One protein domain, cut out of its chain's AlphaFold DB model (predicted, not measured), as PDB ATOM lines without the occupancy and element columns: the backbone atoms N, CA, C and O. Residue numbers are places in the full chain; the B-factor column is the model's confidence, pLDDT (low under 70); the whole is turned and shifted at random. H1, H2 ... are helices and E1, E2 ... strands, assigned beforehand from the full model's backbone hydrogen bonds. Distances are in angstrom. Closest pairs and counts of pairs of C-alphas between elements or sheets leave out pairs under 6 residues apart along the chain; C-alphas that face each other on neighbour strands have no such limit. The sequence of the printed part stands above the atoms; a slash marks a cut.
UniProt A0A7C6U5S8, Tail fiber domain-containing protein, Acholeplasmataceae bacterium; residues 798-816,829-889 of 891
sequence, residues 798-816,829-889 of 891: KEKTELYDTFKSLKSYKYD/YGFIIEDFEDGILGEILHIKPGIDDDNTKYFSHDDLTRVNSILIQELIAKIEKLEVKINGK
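AT A GLANCE: This is residues 798 to 816 and 829 to 889 of the 891 residues of the protein "Tail fiber domain-containing protein" of Acholeplasmataceae bacterium (UniProt A0A7C6U5S8). One long helix, H3, makes much of the length of this loose model, and the second helix by length, H1, crosses near it about perpendicular, with the short H2 beside H1. Beyond the beginning of H3 the loop of residues 845 to 860 goes out and folds back, while residues 876 to 889 at the other end stick out free. The printed part has 80 residues, with three named helices and one named strand in the order H1, E1, H2, H3, and its class is mostly helix. It is loose, with a radius of gyration of the C-alphas of 15.9 A, and its outline is a rod spanning 59 by 27 by 18 A.

HOW THE PARTS SIT: Begin with H3, residues 861 to 887, and look from it to H1, residues 798 to 809. The two are close but not clearly touching: their closest C-alphas, those of Tyr 804 and Leu 871, are 6.5 A apart. Their lines stand about perpendicular, at 84 degrees. Next find H2, residues 840 to 844, which only just touches H1, with 3 pairs of C-alphas within 8 A. H1 does so with residues 803 to 806 alone, and the closest C-alphas are those of Leu 803 and Leu 841, 6.6 A apart. H2 and H3 are close but not clearly touching, the closest C-alphas being those of Ile 844 and Asp 863 at 6.9 A. E1, residues 813 to 815, is apart from H3, H1 and H2. It pairs with no named strand, but its residues 813 to 814 pair antiparallel with residues 829 to 830. In H1, H2 and H3 every O i to N i+4 pair is within hydrogen-bond range.

IN THESE COORDINATES: Find C-alpha 861 at (-14.451, 20.107, -45.860); from there H3 runs 37.8 A over 27 residues to C-alpha 887 at (-38.501, 23.938, -16.910). Go back to C-alpha 798 at (-28.266, 37.921, -38.122), where H1 begins, 16.6 A long over 12 residues. E1 has 3 residues and H2 has 5. In the link from H2 to H3, residues 848 to 849 pair antiparallel with residues 857 to 858.

THE WHOLE: The two C-alphas farthest apart, those of Asp 852 and Lys 889, are 59.5 A apart. Without the free residues 876 to 889 the body spans 37 by 25 by 19 A. Residues 817 to 828 are cut out, and C-alphas 816 and 829 are 8.9 A apart across the cut, which falls in the link from E1 to H2. The link from H1 to E1 is tight, and that from H2 to H3, 16 residues, is long. The mean pLDDT of the printed part is 70.1, and 28 residues are under 70, among them residues 798 to 801, 850 to 856 and 883 to 889.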
ATOM      1  N   LYS A 798     -27.508  37.815 -36.874       66.75
ATOM      2  CA  LYS A 798     -28.266  37.921 -38.122       66.75
ATOM      3  C   LYS A 798     -27.688  36.992 -39.196       66.75
ATOM      4  O   LYS A 798     -28.430  36.180 -39.728       66.75
ATOM      5  N   GLU A 799     -26.374  37.039 -39.417       66.88
ATOM      6  CA  GLU A 799     -25.674  36.188 -40.396       66.88
ATOM      7  C   GLU A 799     -25.754  34.698 -40.022       66.88
ATOM      8  O   GLU A 799     -25.932  33.850 -40.888       66.88
ATOM      9  N   LYS A 800     -25.707  34.359 -38.724       69.00
ATOM     10  CA  LYS A 800     -25.908  32.975 -38.250       69.00
ATOM     11  C   LYS A 800     -27.331  32.461 -38.487       69.00
ATOM     12  O   LYS A 800     -27.511  31.296 -38.832       69.00
ATOM     13  N   THR A 801     -28.332  33.320 -38.291       66.81
ATOM     14  CA  THR A 801     -29.744  32.973 -38.517       66.81
ATOM     15  C   THR A 801     -30.022  32.786 -40.007       66.81
ATOM     16  O   THR A 801     -30.663  31.815 -40.390       66.81
ATOM     17  N   GLU A 802     -29.470  33.666 -40.843       70.00
ATOM     18  CA  GLU A 802     -29.562  33.586 -42.302       70.00
ATOM     19  C   GLU A 802     -28.928  32.289 -42.828       70.00
ATOM     20  O   GLU A 802     -29.567  31.561 -43.583       70.00
ATOM     21  N   LEU A 803     -27.750  31.911 -42.312       69.31
ATOM     22  CA  LEU A 803     -27.102  30.630 -42.616       69.31
ATOM     23  C   LEU A 803     -27.979  29.418 -42.249       69.31
ATOM     24  O   LEU A 803     -28.105  28.466 -43.019       69.31
ATOM     25  N   TYR A 804     -28.589  29.446 -41.061       70.44
ATOM     26  CA  TYR A 804     -29.469  28.381 -40.578       70.44
ATOM     27  C   TYR A 804     -30.732  28.240 -41.440       70.44
ATOM     28  O   TYR A 804     -31.142  27.120 -41.757       70.44
ATOM     29  N   ASP A 805     -31.339  29.356 -41.844       70.50
ATOM     30  CA  ASP A 805     -32.523  29.351 -42.701       70.50
ATOM     31  C   ASP A 805     -32.193  28.864 -44.121       70.50
ATOM     32  O   ASP A 805     -32.967  28.084 -44.682       70.50
ATOM     33  N   THR A 806     -31.013  29.207 -44.661       70.50
ATOM     34  CA  THR A 806     -30.518  28.645 -45.927       70.50
ATOM     35  C   THR A 806     -30.433  27.121 -45.850       70.50
ATOM     36  O   THR A 806     -31.063  26.451 -46.665       70.50
ATOM     37  N   PHE A 807     -29.783  26.549 -44.828       69.12
ATOM     38  CA  PHE A 807     -29.714  25.088 -44.651       69.12
ATOM     39  C   PHE A 807     -31.074  24.421 -44.482       69.12
ATOM     40  O   PHE A 807     -31.306  23.337 -45.012       69.12
ATOM     41  N   LYS A 808     -31.988  25.059 -43.746       70.06
ATOM     42  CA  LYS A 808     -33.342  24.541 -43.531       70.06
ATOM     43  C   LYS A 808     -34.162  24.497 -44.827       70.06
ATOM     44  O   LYS A 808     -35.070  23.677 -44.941       70.06
ATOM     45  N   SER A 809     -33.863  25.383 -45.776       70.50
ATOM     46  CA  SER A 809     -34.532  25.453 -47.077       70.50
ATOM     47  C   SER A 809     -33.956  24.501 -48.135       70.50
ATOM     48  O   SER A 809     -34.575  24.324 -49.185       70.50
ATOM     49  N   LEU A 810     -32.810  23.861 -47.858       72.62
ATOM     50  CA  LEU A 810     -32.177  22.931 -48.787       72.62
ATOM     51  C   LEU A 810     -33.033  21.684 -48.988       72.62
ATOM     52  O   LEU A 810     -33.478  21.029 -48.042       72.62
ATOM     53  N   LYS A 811     -33.238  21.327 -50.255       74.19
ATOM     54  CA  LYS A 811     -33.935  20.100 -50.627       74.19
ATOM     55  C   LYS A 811     -32.984  18.917 -50.491       74.19
ATOM     56  O   LYS A 811     -31.881  18.923 -51.030       74.19
ATOM     57  N   SER A 812     -33.430  17.879 -49.790       70.50
ATOM     58  CA  SER A 812     -32.730  16.599 -49.745       70.50
ATOM     59  C   SER A 812     -33.196  15.711 -50.894       70.50
ATOM     60  O   SER A 812     -34.387  15.407 -51.009       70.50
ATOM     61  N   TYR A 813     -32.254  15.243 -51.693       74.25
ATOM     62  CA  TYR A 813     -32.482  14.322 -52.791       74.25
ATOM     63  C   TYR A 813     -32.061  12.914 -52.382       74.25
ATOM     64  O   TYR A 813     -31.053  12.719 -51.702       74.25
ATOM     65  N   LYS A 814     -32.836  11.921 -52.820       75.50
ATOM     66  CA  LYS A 814     -32.456  10.509 -52.768       75.50
ATOM     67  C   LYS A 814     -31.922  10.115 -54.138       75.50
ATOM     68  O   LYS A 814     -32.606  10.352 -55.131       75.50
ATOM     69  N   TYR A 815     -30.745   9.505 -54.197       64.62
ATOM     70  CA  TYR A 815     -30.108   9.150 -55.465       64.62
ATOM     71  C   TYR A 815     -29.372   7.809 -55.376       64.62
ATOM     72  O   TYR A 815     -29.065   7.324 -54.287       64.62
ATOM     73  N   ASP A 816     -29.129   7.196 -56.536       61.94
ATOM     74  CA  ASP A 816     -28.504   5.876 -56.665       61.94
ATOM     75  C   ASP A 816     -27.308   5.984 -57.625       61.94
ATOM     76  O   ASP A 816     -27.451   6.481 -58.747       61.94
ATOM     77  N   TYR A 829     -28.678   9.704 -49.575       71.19
ATOM     78  CA  TYR A 829     -29.367  10.984 -49.473       71.19
ATOM     79  C   TYR A 829     -28.326  12.099 -49.441       71.19
ATOM     80  O   TYR A 829     -27.285  11.956 -48.802       71.19
ATOM     81  N   GLY A 830     -28.599  13.204 -50.124       68.69
ATOM     82  CA  GLY A 830     -27.700  14.354 -50.190       68.69
ATOM     83  C   GLY A 830     -28.401  15.583 -50.749       68.69
ATOM     84  O   GLY A 830     -29.611  15.573 -50.954       68.69
ATOM     85  N   PHE A 831     -27.645  16.645 -50.984       71.50
ATOM     86  CA  PHE A 831     -28.108  17.895 -51.586       71.50
ATOM     87  C   PHE A 831     -27.294  18.177 -52.852       71.50
ATOM     88  O   PHE A 831     -26.181  17.674 -52.996       71.50
ATOM     89  N   ILE A 832     -27.870  18.954 -53.762       74.19
ATOM     90  CA  ILE A 832     -27.207  19.419 -54.983       74.19
ATOM     91  C   ILE A 832     -26.506  20.735 -54.639       74.19
ATOM     92  O   ILE A 832     -27.103  21.581 -53.977       74.19
ATOM     93  N   ILE A 833     -25.234  20.872 -55.010       71.75
ATOM     94  CA  ILE A 833     -24.381  21.992 -54.582       71.75
ATOM     95  C   ILE A 833     -24.793  23.286 -55.292       71.75
ATOM     96  O   ILE A 833     -24.833  24.355 -54.685       71.75
ATOM     97  N   GLU A 834     -25.194  23.157 -56.549       71.81
ATOM     98  CA  GLU A 834     -25.667  24.213 -57.437       71.81
ATOM     99  C   GLU A 834     -26.924  24.920 -56.897       71.81
ATOM    100  O   GLU A 834     -27.158  26.089 -57.187       71.81
ATOM    101  N   ASP A 835     -27.708  24.262 -56.033       71.75
ATOM    102  CA  ASP A 835     -28.901  24.862 -55.419       71.75
ATOM    103  C   ASP A 835     -28.553  25.981 -54.403       71.75
ATOM    104  O   ASP A 835     -29.441  26.727 -53.982       71.75
ATOM    105  N   PHE A 836     -27.287  26.106 -53.976       72.44
ATOM    106  CA  PHE A 836     -26.850  27.101 -52.986       72.44
ATOM    107  C   PHE A 836     -25.463  27.711 -53.240       72.44
ATOM    108  O   PHE A 836     -24.965  28.455 -52.386       72.44
ATOM    109  N   GLU A 837     -24.838  27.421 -54.384       72.38
ATOM    110  CA  GLU A 837     -23.470  27.858 -54.689       72.38
ATOM    111  C   GLU A 837     -23.322  29.380 -54.832       72.38
ATOM    112  O   GLU A 837     -22.323  29.935 -54.382       72.38
ATOM    113  N   ASP A 838     -24.351  30.062 -55.337       71.19
ATOM    114  CA  ASP A 838     -24.366  31.523 -55.507       71.19
ATOM    115  C   ASP A 838     -24.877  32.280 -54.260       71.19
ATOM    116  O   ASP A 838     -25.106  33.490 -54.290       71.19
ATOM    117  N   GLY A 839     -25.107  31.568 -53.150       72.00
ATOM    118  CA  GLY A 839     -25.585  32.132 -51.886       72.00
ATOM    119  C   GLY A 839     -24.487  32.305 -50.832       72.00
ATOM    120  O   GLY A 839     -23.357  31.848 -50.986       72.00
ATOM    121  N   ILE A 840     -24.852  32.879 -49.678       72.81
ATOM    122  CA  ILE A 840     -23.932  33.084 -48.539       72.81
ATOM    123  C   ILE A 840     -23.265  31.779 -48.065       72.81
ATOM    124  O   ILE A 840     -22.149  31.782 -47.546       72.81
ATOM    125  N   LEU A 841     -23.940  30.642 -48.270       73.75
ATOM    126  CA  LEU A 841     -23.410  29.324 -47.945       73.75
ATOM    127  C   LEU A 841     -22.298  28.883 -48.911       73.75
ATOM    128  O   LEU A 841     -21.315  28.292 -48.466       73.75
ATOM    129  N   GLY A 842     -22.420  29.193 -50.202       74.31
ATOM    130  CA  GLY A 842     -21.385  28.902 -51.189       74.31
ATOM    131  C   GLY A 842     -20.111  29.717 -50.973       74.31
ATOM    132  O   GLY A 842     -19.008  29.168 -51.054       74.31
ATOM    133  N   GLU A 843     -20.245  30.986 -50.573       74.31
ATOM    134  CA  GLU A 843     -19.099  31.827 -50.199       74.31
ATOM    135  C   GLU A 843     -18.352  31.276 -48.975       74.31
ATOM    136  O   GLU A 843     -17.125  31.178 -48.991       74.31
ATOM    137  N   ILE A 844     -19.074  30.862 -47.926       74.12
ATOM    138  CA  ILE A 844     -18.473  30.356 -46.677       74.12
ATOM    139  C   ILE A 844     -17.798  28.997 -46.867       74.12
ATOM    140  O   ILE A 844     -16.752  28.738 -46.274       74.12
ATOM    141  N   LEU A 845     -18.386  28.124 -47.687       75.12
ATOM    142  CA  LEU A 845     -17.792  26.830 -48.026       75.12
ATOM    143  C   LEU A 845     -16.684  26.944 -49.082       75.12
ATOM    144  O   LEU A 845     -16.058  25.935 -49.417       75.12
ATOM    145  N   HIS A 846     -16.425  28.163 -49.569       80.00
ATOM    146  CA  HIS A 846     -15.424  28.481 -50.578       80.00
ATOM    147  C   HIS A 846     -15.544  27.576 -51.809       80.00
ATOM    148  O   HIS A 846     -14.558  26.968 -52.236       80.00
ATOM    149  N   ILE A 847     -16.760  27.465 -52.352       77.75
ATOM    150  CA  ILE A 847     -17.044  26.593 -53.494       77.75
ATOM    151  C   ILE A 847     -16.291  27.097 -54.725       77.75
ATOM    152  O   ILE A 847     -16.329  28.283 -55.056       77.75
ATOM    153  N   LYS A 848     -15.572  26.196 -55.398       74.81
ATOM    154  CA  LYS A 848     -14.798  26.499 -56.606       74.81
ATOM    155  C   LYS A 848     -14.943  25.385 -57.644       74.81
ATOM    156  O   LYS A 848     -15.102  24.224 -57.260       74.81
ATOM    157  N   PRO A 849     -14.875  25.710 -58.946       71.44
ATOM    158  CA  PRO A 849     -14.824  24.696 -59.993       71.44
ATOM    159  C   PRO A 849     -13.559  23.844 -59.877       71.44
ATOM    160  O   PRO A 849     -12.529  24.285 -59.353       71.44
ATOM    161  N   GLY A 850     -13.663  22.604 -60.339       67.75
ATOM    162  CA  GLY A 850     -12.558  21.673 -60.425       67.75
ATOM    163  C   GLY A 850     -11.522  22.106 -61.441       67.75
ATOM    164  O   GLY A 850     -11.834  22.743 -62.436       67.75
ATOM    165  N   ILE A 851     -10.263  21.774 -61.161       60.44
ATOM    166  CA  ILE A 851      -9.126  22.235 -61.968       60.44
ATOM    167  C   ILE A 851      -9.124  21.573 -63.360       60.44
ATOM    168  O   ILE A 851      -8.646  22.186 -64.311       60.44
ATOM    169  N   ASP A 852      -9.706  20.375 -63.486       62.94
ATOM    170  CA  ASP A 852      -9.661  19.560 -64.708       62.94
ATOM    171  C   ASP A 852     -11.038  19.340 -65.381       62.94
ATOM    172  O   ASP A 852     -11.093  18.846 -66.506       62.94
ATOM    173  N   ASP A 853     -12.148  19.698 -64.720       63.50
ATOM    174  CA  ASP A 853     -13.519  19.565 -65.242       63.50
ATOM    175  C   ASP A 853     -14.451  20.610 -64.610       63.50
ATOM    176  O   ASP A 853     -14.719  20.580 -63.403       63.50
ATOM    177  N   ASP A 854     -14.986  21.508 -65.440       60.41
ATOM    178  CA  ASP A 854     -15.894  22.579 -65.013       60.41
ATOM    179  C   ASP A 854     -17.246  22.054 -64.489       60.41
ATOM    180  O   ASP A 854     -17.939  22.782 -63.769       60.41
ATOM    181  N   ASN A 855     -17.609  20.796 -64.789       63.72
ATOM    182  CA  ASN A 855     -18.813  20.141 -64.260       63.72
ATOM    183  C   ASN A 855     -18.631  19.546 -62.854       63.72
ATOM    184  O   ASN A 855     -19.588  19.017 -62.289       63.72
ATOM    185  N   THR A 856     -17.433  19.622 -62.268       64.12
ATOM    186  CA  THR A 856     -17.179  19.142 -60.906       64.12
ATOM    187  C   THR A 856     -16.877  20.327 -59.993       64.12
ATOM    188  O   THR A 856     -15.959  21.100 -60.251       64.12
ATOM    189  N   LYS A 857     -17.631  20.492 -58.901       73.94
ATOM    190  CA  LYS A 857     -17.400  21.550 -57.903       73.94
ATOM    191  C   LYS A 857     -16.759  20.983 -56.640       73.94
ATOM    192  O   LYS A 857     -17.177  19.943 -56.132       73.94
ATOM    193  N   TYR A 858     -15.782  21.701 -56.095       72.31
ATOM    194  CA  TYR A 858     -15.157  21.389 -54.812       72.31
ATOM    195  C   TYR A 858     -15.531  22.426 -53.763       72.31
ATOM    196  O   TYR A 858     -15.654  23.614 -54.055       72.31
ATOM    197  N   PHE A 859     -15.659  21.973 -52.522       75.50
ATOM    198  CA  PHE A 859     -15.897  22.820 -51.363       75.50
ATOM    199  C   PHE A 859     -14.976  22.415 -50.210       75.50
ATOM    200  O   PHE A 859     -14.484  21.286 -50.140       75.50
ATOM    201  N   SER A 860     -14.730  23.349 -49.297       76.81
ATOM    202  CA  SER A 860     -13.860  23.145 -48.141       76.81
ATOM    203  C   SER A 860     -14.532  22.243 -47.098       76.81
ATOM    204  O   SER A 860     -15.528  22.616 -46.474       76.81
ATOM    205  N   HIS A 861     -13.974  21.047 -46.883       71.25
ATOM    206  CA  HIS A 861     -14.451  20.107 -45.860       71.25
ATOM    207  C   HIS A 861     -14.323  20.679 -44.438       71.25
ATOM    208  O   HIS A 861     -15.203  20.483 -43.595       71.25
ATOM    209  N   ASP A 862     -13.254  21.432 -44.176       68.69
ATOM    210  CA  ASP A 862     -13.026  22.074 -42.880       68.69
ATOM    211  C   ASP A 862     -14.054  23.181 -42.614       68.69
ATOM    212  O   ASP A 862     -14.571  23.293 -41.497       68.69
ATOM    213  N   ASP A 863     -14.416  23.965 -43.634       73.94
ATOM    214  CA  ASP A 863     -15.458  24.983 -43.495       73.94
ATOM    215  C   ASP A 863     -16.855  24.355 -43.393       73.94
ATOM    216  O   ASP A 863     -17.661  24.823 -42.590       73.94
ATOM    217  N   LEU A 864     -17.116  23.224 -44.066       73.44
ATOM    218  CA  LEU A 864     -18.355  22.457 -43.872       73.44
ATOM    219  C   LEU A 864     -18.485  21.948 -42.432       73.44
ATOM    220  O   LEU A 864     -19.560  22.000 -41.834       73.44
ATOM    221  N   THR A 865     -17.377  21.510 -41.836       69.31
ATOM    222  CA  THR A 865     -17.346  21.041 -40.447       69.31
ATOM    223  C   THR A 865     -17.554  22.198 -39.457       69.31
ATOM    224  O   THR A 865     -18.240  22.044 -38.439       69.31
ATOM    225  N   ARG A 866     -17.033  23.395 -39.760       68.50
ATOM    226  CA  ARG A 866     -17.301  24.626 -38.989       68.50
ATOM    227  C   ARG A 866     -18.757  25.057 -39.090       68.50
ATOM    228  O   ARG A 866     -19.361  25.384 -38.072       68.50
ATOM    229  N   VAL A 867     -19.330  25.010 -40.286       72.19
ATOM    230  CA  VAL A 867     -20.746  25.289 -40.527       72.19
ATOM    231  C   VAL A 867     -21.633  24.298 -39.769       72.19
ATOM    232  O   VAL A 867     -22.532  24.729 -39.049       72.19
ATOM    233  N   ASN A 868     -21.320  22.999 -39.807       72.69
ATOM    234  CA  ASN A 868     -21.995  21.987 -38.986       72.69
ATOM    235  C   ASN A 868     -21.894  22.303 -37.491       72.69
ATOM    236  O   ASN A 868     -22.877  22.178 -36.767       72.69
ATOM    237  N   SER A 869     -20.735  22.766 -37.022       67.88
ATOM    238  CA  SER A 869     -20.552  23.152 -35.619       67.88
ATOM    239  C   SER A 869     -21.408  24.365 -35.233       67.88
ATOM    240  O   SER A 869     -21.973  24.384 -34.142       67.88
ATOM    241  N   ILE A 870     -21.566  25.352 -36.124       70.88
ATOM    242  CA  ILE A 870     -22.471  26.499 -35.923       70.88
ATOM    243  C   ILE A 870     -23.932  26.027 -35.875       70.88
ATOM    244  O   ILE A 870     -24.686  26.451 -35.001       70.88
ATOM    245  N   LEU A 871     -24.321  25.117 -36.770       70.31
ATOM    246  CA  LEU A 871     -25.679  24.572 -36.842       70.31
ATOM    247  C   LEU A 871     -26.030  23.750 -35.596       70.31
ATOM    248  O   LEU A 871     -27.125  23.883 -35.052       70.31
ATOM    249  N   ILE A 872     -25.073  22.957 -35.102       72.12
ATOM    250  CA  ILE A 872     -25.175  22.217 -33.841       72.12
ATOM    251  C   ILE A 872     -25.280  23.186 -32.659       72.12
ATOM    252  O   ILE A 872     -26.130  22.984 -31.801       72.12
ATOM    253  N   GLN A 873     -24.490  24.264 -32.620       68.19
ATOM    254  CA  GLN A 873     -24.582  25.272 -31.556       68.19
ATOM    255  C   GLN A 873     -25.935  26.001 -31.542       68.19
ATOM    256  O   GLN A 873     -26.489  26.215 -30.469       68.19
ATOM    257  N   GLU A 874     -26.508  26.337 -32.701       72.81
ATOM    258  CA  GLU A 874     -27.858  26.919 -32.778       72.81
ATOM    259  C   GLU A 874     -28.960  25.917 -32.412       72.81
ATOM    260  O   GLU A 874     -29.946  26.276 -31.762       72.81
ATOM    261  N   LEU A 875     -28.802  24.643 -32.789       71.56
ATOM    262  CA  LEU A 875     -29.699  23.571 -32.354       71.56
ATOM    263  C   LEU A 875     -29.641  23.389 -30.836       71.56
ATOM    264  O   LEU A 875     -30.696  23.329 -30.214       71.56
ATOM    265  N   ILE A 876     -28.446  23.386 -30.242       71.06
ATOM    266  CA  ILE A 876     -28.252  23.333 -28.788       71.06
ATOM    267  C   ILE A 876     -28.877  24.566 -28.130       71.06
ATOM    268  O   ILE A 876     -29.680  24.404 -27.225       71.06
ATOM    269  N   ALA A 877     -28.650  25.781 -28.636       70.81
ATOM    270  CA  ALA A 877     -29.257  26.997 -28.081       70.81
ATOM    271  C   ALA A 877     -30.799  27.007 -28.179       70.81
ATOM    272  O   ALA A 877     -31.489  27.583 -27.330       70.81
ATOM    273  N   LYS A 878     -31.382  26.377 -29.210       71.88
ATOM    274  CA  LYS A 878     -32.838  26.175 -29.318       71.88
ATOM    275  C   LYS A 878     -33.343  25.072 -28.395       71.88
ATOM    276  O   LYS A 878     -34.419  25.252 -27.828       71.88
ATOM    277  N   ILE A 879     -32.597  23.979 -28.241       72.69
ATOM    278  CA  ILE A 879     -32.887  22.911 -27.278       72.69
ATOM    279  C   ILE A 879     -32.846  23.488 -25.864       72.69
ATOM    280  O   ILE A 879     -33.832  23.356 -25.161       72.69
ATOM    281  N   GLU A 880     -31.824  24.261 -25.503       70.88
ATOM    282  CA  GLU A 880     -31.714  24.957 -24.217       70.88
ATOM    283  C   GLU A 880     -32.870  25.948 -24.003       70.88
ATOM    284  O   GLU A 880     -33.467  25.992 -22.931       70.88
ATOM    285  N   LYS A 881     -33.278  26.720 -25.022       72.25
ATOM    286  CA  LYS A 881     -34.474  27.589 -24.931       72.25
ATOM    287  C   LYS A 881     -35.782  26.803 -24.799       72.25
ATOM    288  O   LYS A 881     -36.720  27.298 -24.170       72.25
ATOM    289  N   LEU A 882     -35.880  25.623 -25.409       70.62
ATOM    290  CA  LEU A 882     -37.020  24.716 -25.269       70.62
ATOM    291  C   LEU A 882     -37.025  24.061 -23.883       70.62
ATOM    292  O   LEU A 882     -38.072  24.040 -23.249       70.62
ATOM    293  N   GLU A 883     -35.871  23.638 -23.372       66.38
ATOM    294  CA  GLU A 883     -35.665  23.104 -22.024       66.38
ATOM    295  C   GLU A 883     -35.958  24.158 -20.953       66.38
ATOM    296  O   GLU A 883     -36.639  23.854 -19.981       66.38
ATOM    297  N   VAL A 884     -35.573  25.423 -21.152       66.94
ATOM    298  CA  VAL A 884     -35.960  26.543 -20.273       66.94
ATOM    299  C   VAL A 884     -37.462  26.844 -20.367       66.94
ATOM    300  O   VAL A 884     -38.078  27.177 -19.359       66.94
ATOM    301  N   LYS A 885     -38.104  26.693 -21.536       68.56
ATOM    302  CA  LYS A 885     -39.575  26.791 -21.656       68.56
ATOM    303  C   LYS A 885     -40.309  25.633 -20.977       68.56
ATOM    304  O   LYS A 885     -41.425  25.845 -20.506       68.56
ATOM    305  N   ILE A 886     -39.709  24.445 -20.958       65.94
ATOM    306  CA  ILE A 886     -40.236  23.240 -20.304       65.94
ATOM    307  C   ILE A 886     -40.016  23.316 -18.783       65.94
ATOM    308  O   ILE A 886     -40.928  22.995 -18.032       65.94
ATOM    309  N   ASN A 887     -38.868  23.832 -18.328       59.41
ATOM    310  CA  ASN A 887     -38.501  23.938 -16.910       59.41
ATOM    311  C   ASN A 887     -38.936  25.263 -16.242       59.41
ATOM    312  O   ASN A 887     -38.914  25.365 -15.021       59.41
ATOM    313  N   GLY A 888     -39.327  26.286 -17.013       61.41
ATOM    314  CA  GLY A 888     -39.732  27.622 -16.542       61.41
ATOM    315  C   GLY A 888     -41.246  27.874 -16.490       61.41
ATOM    316  O   GLY A 888     -41.675  29.022 -16.378       61.41
ATOM    317  N   LYS A 889     -42.069  26.826 -16.600       54.19
ATOM    318  CA  LYS A 889     -43.519  26.863 -16.348       54.19
ATOM    319  C   LYS A 889     -43.908  25.704 -15.425       54.19
ATOM    320  O   LYS A 889     -44.316  24.661 -15.924       54.19
TER     321      LYS A 889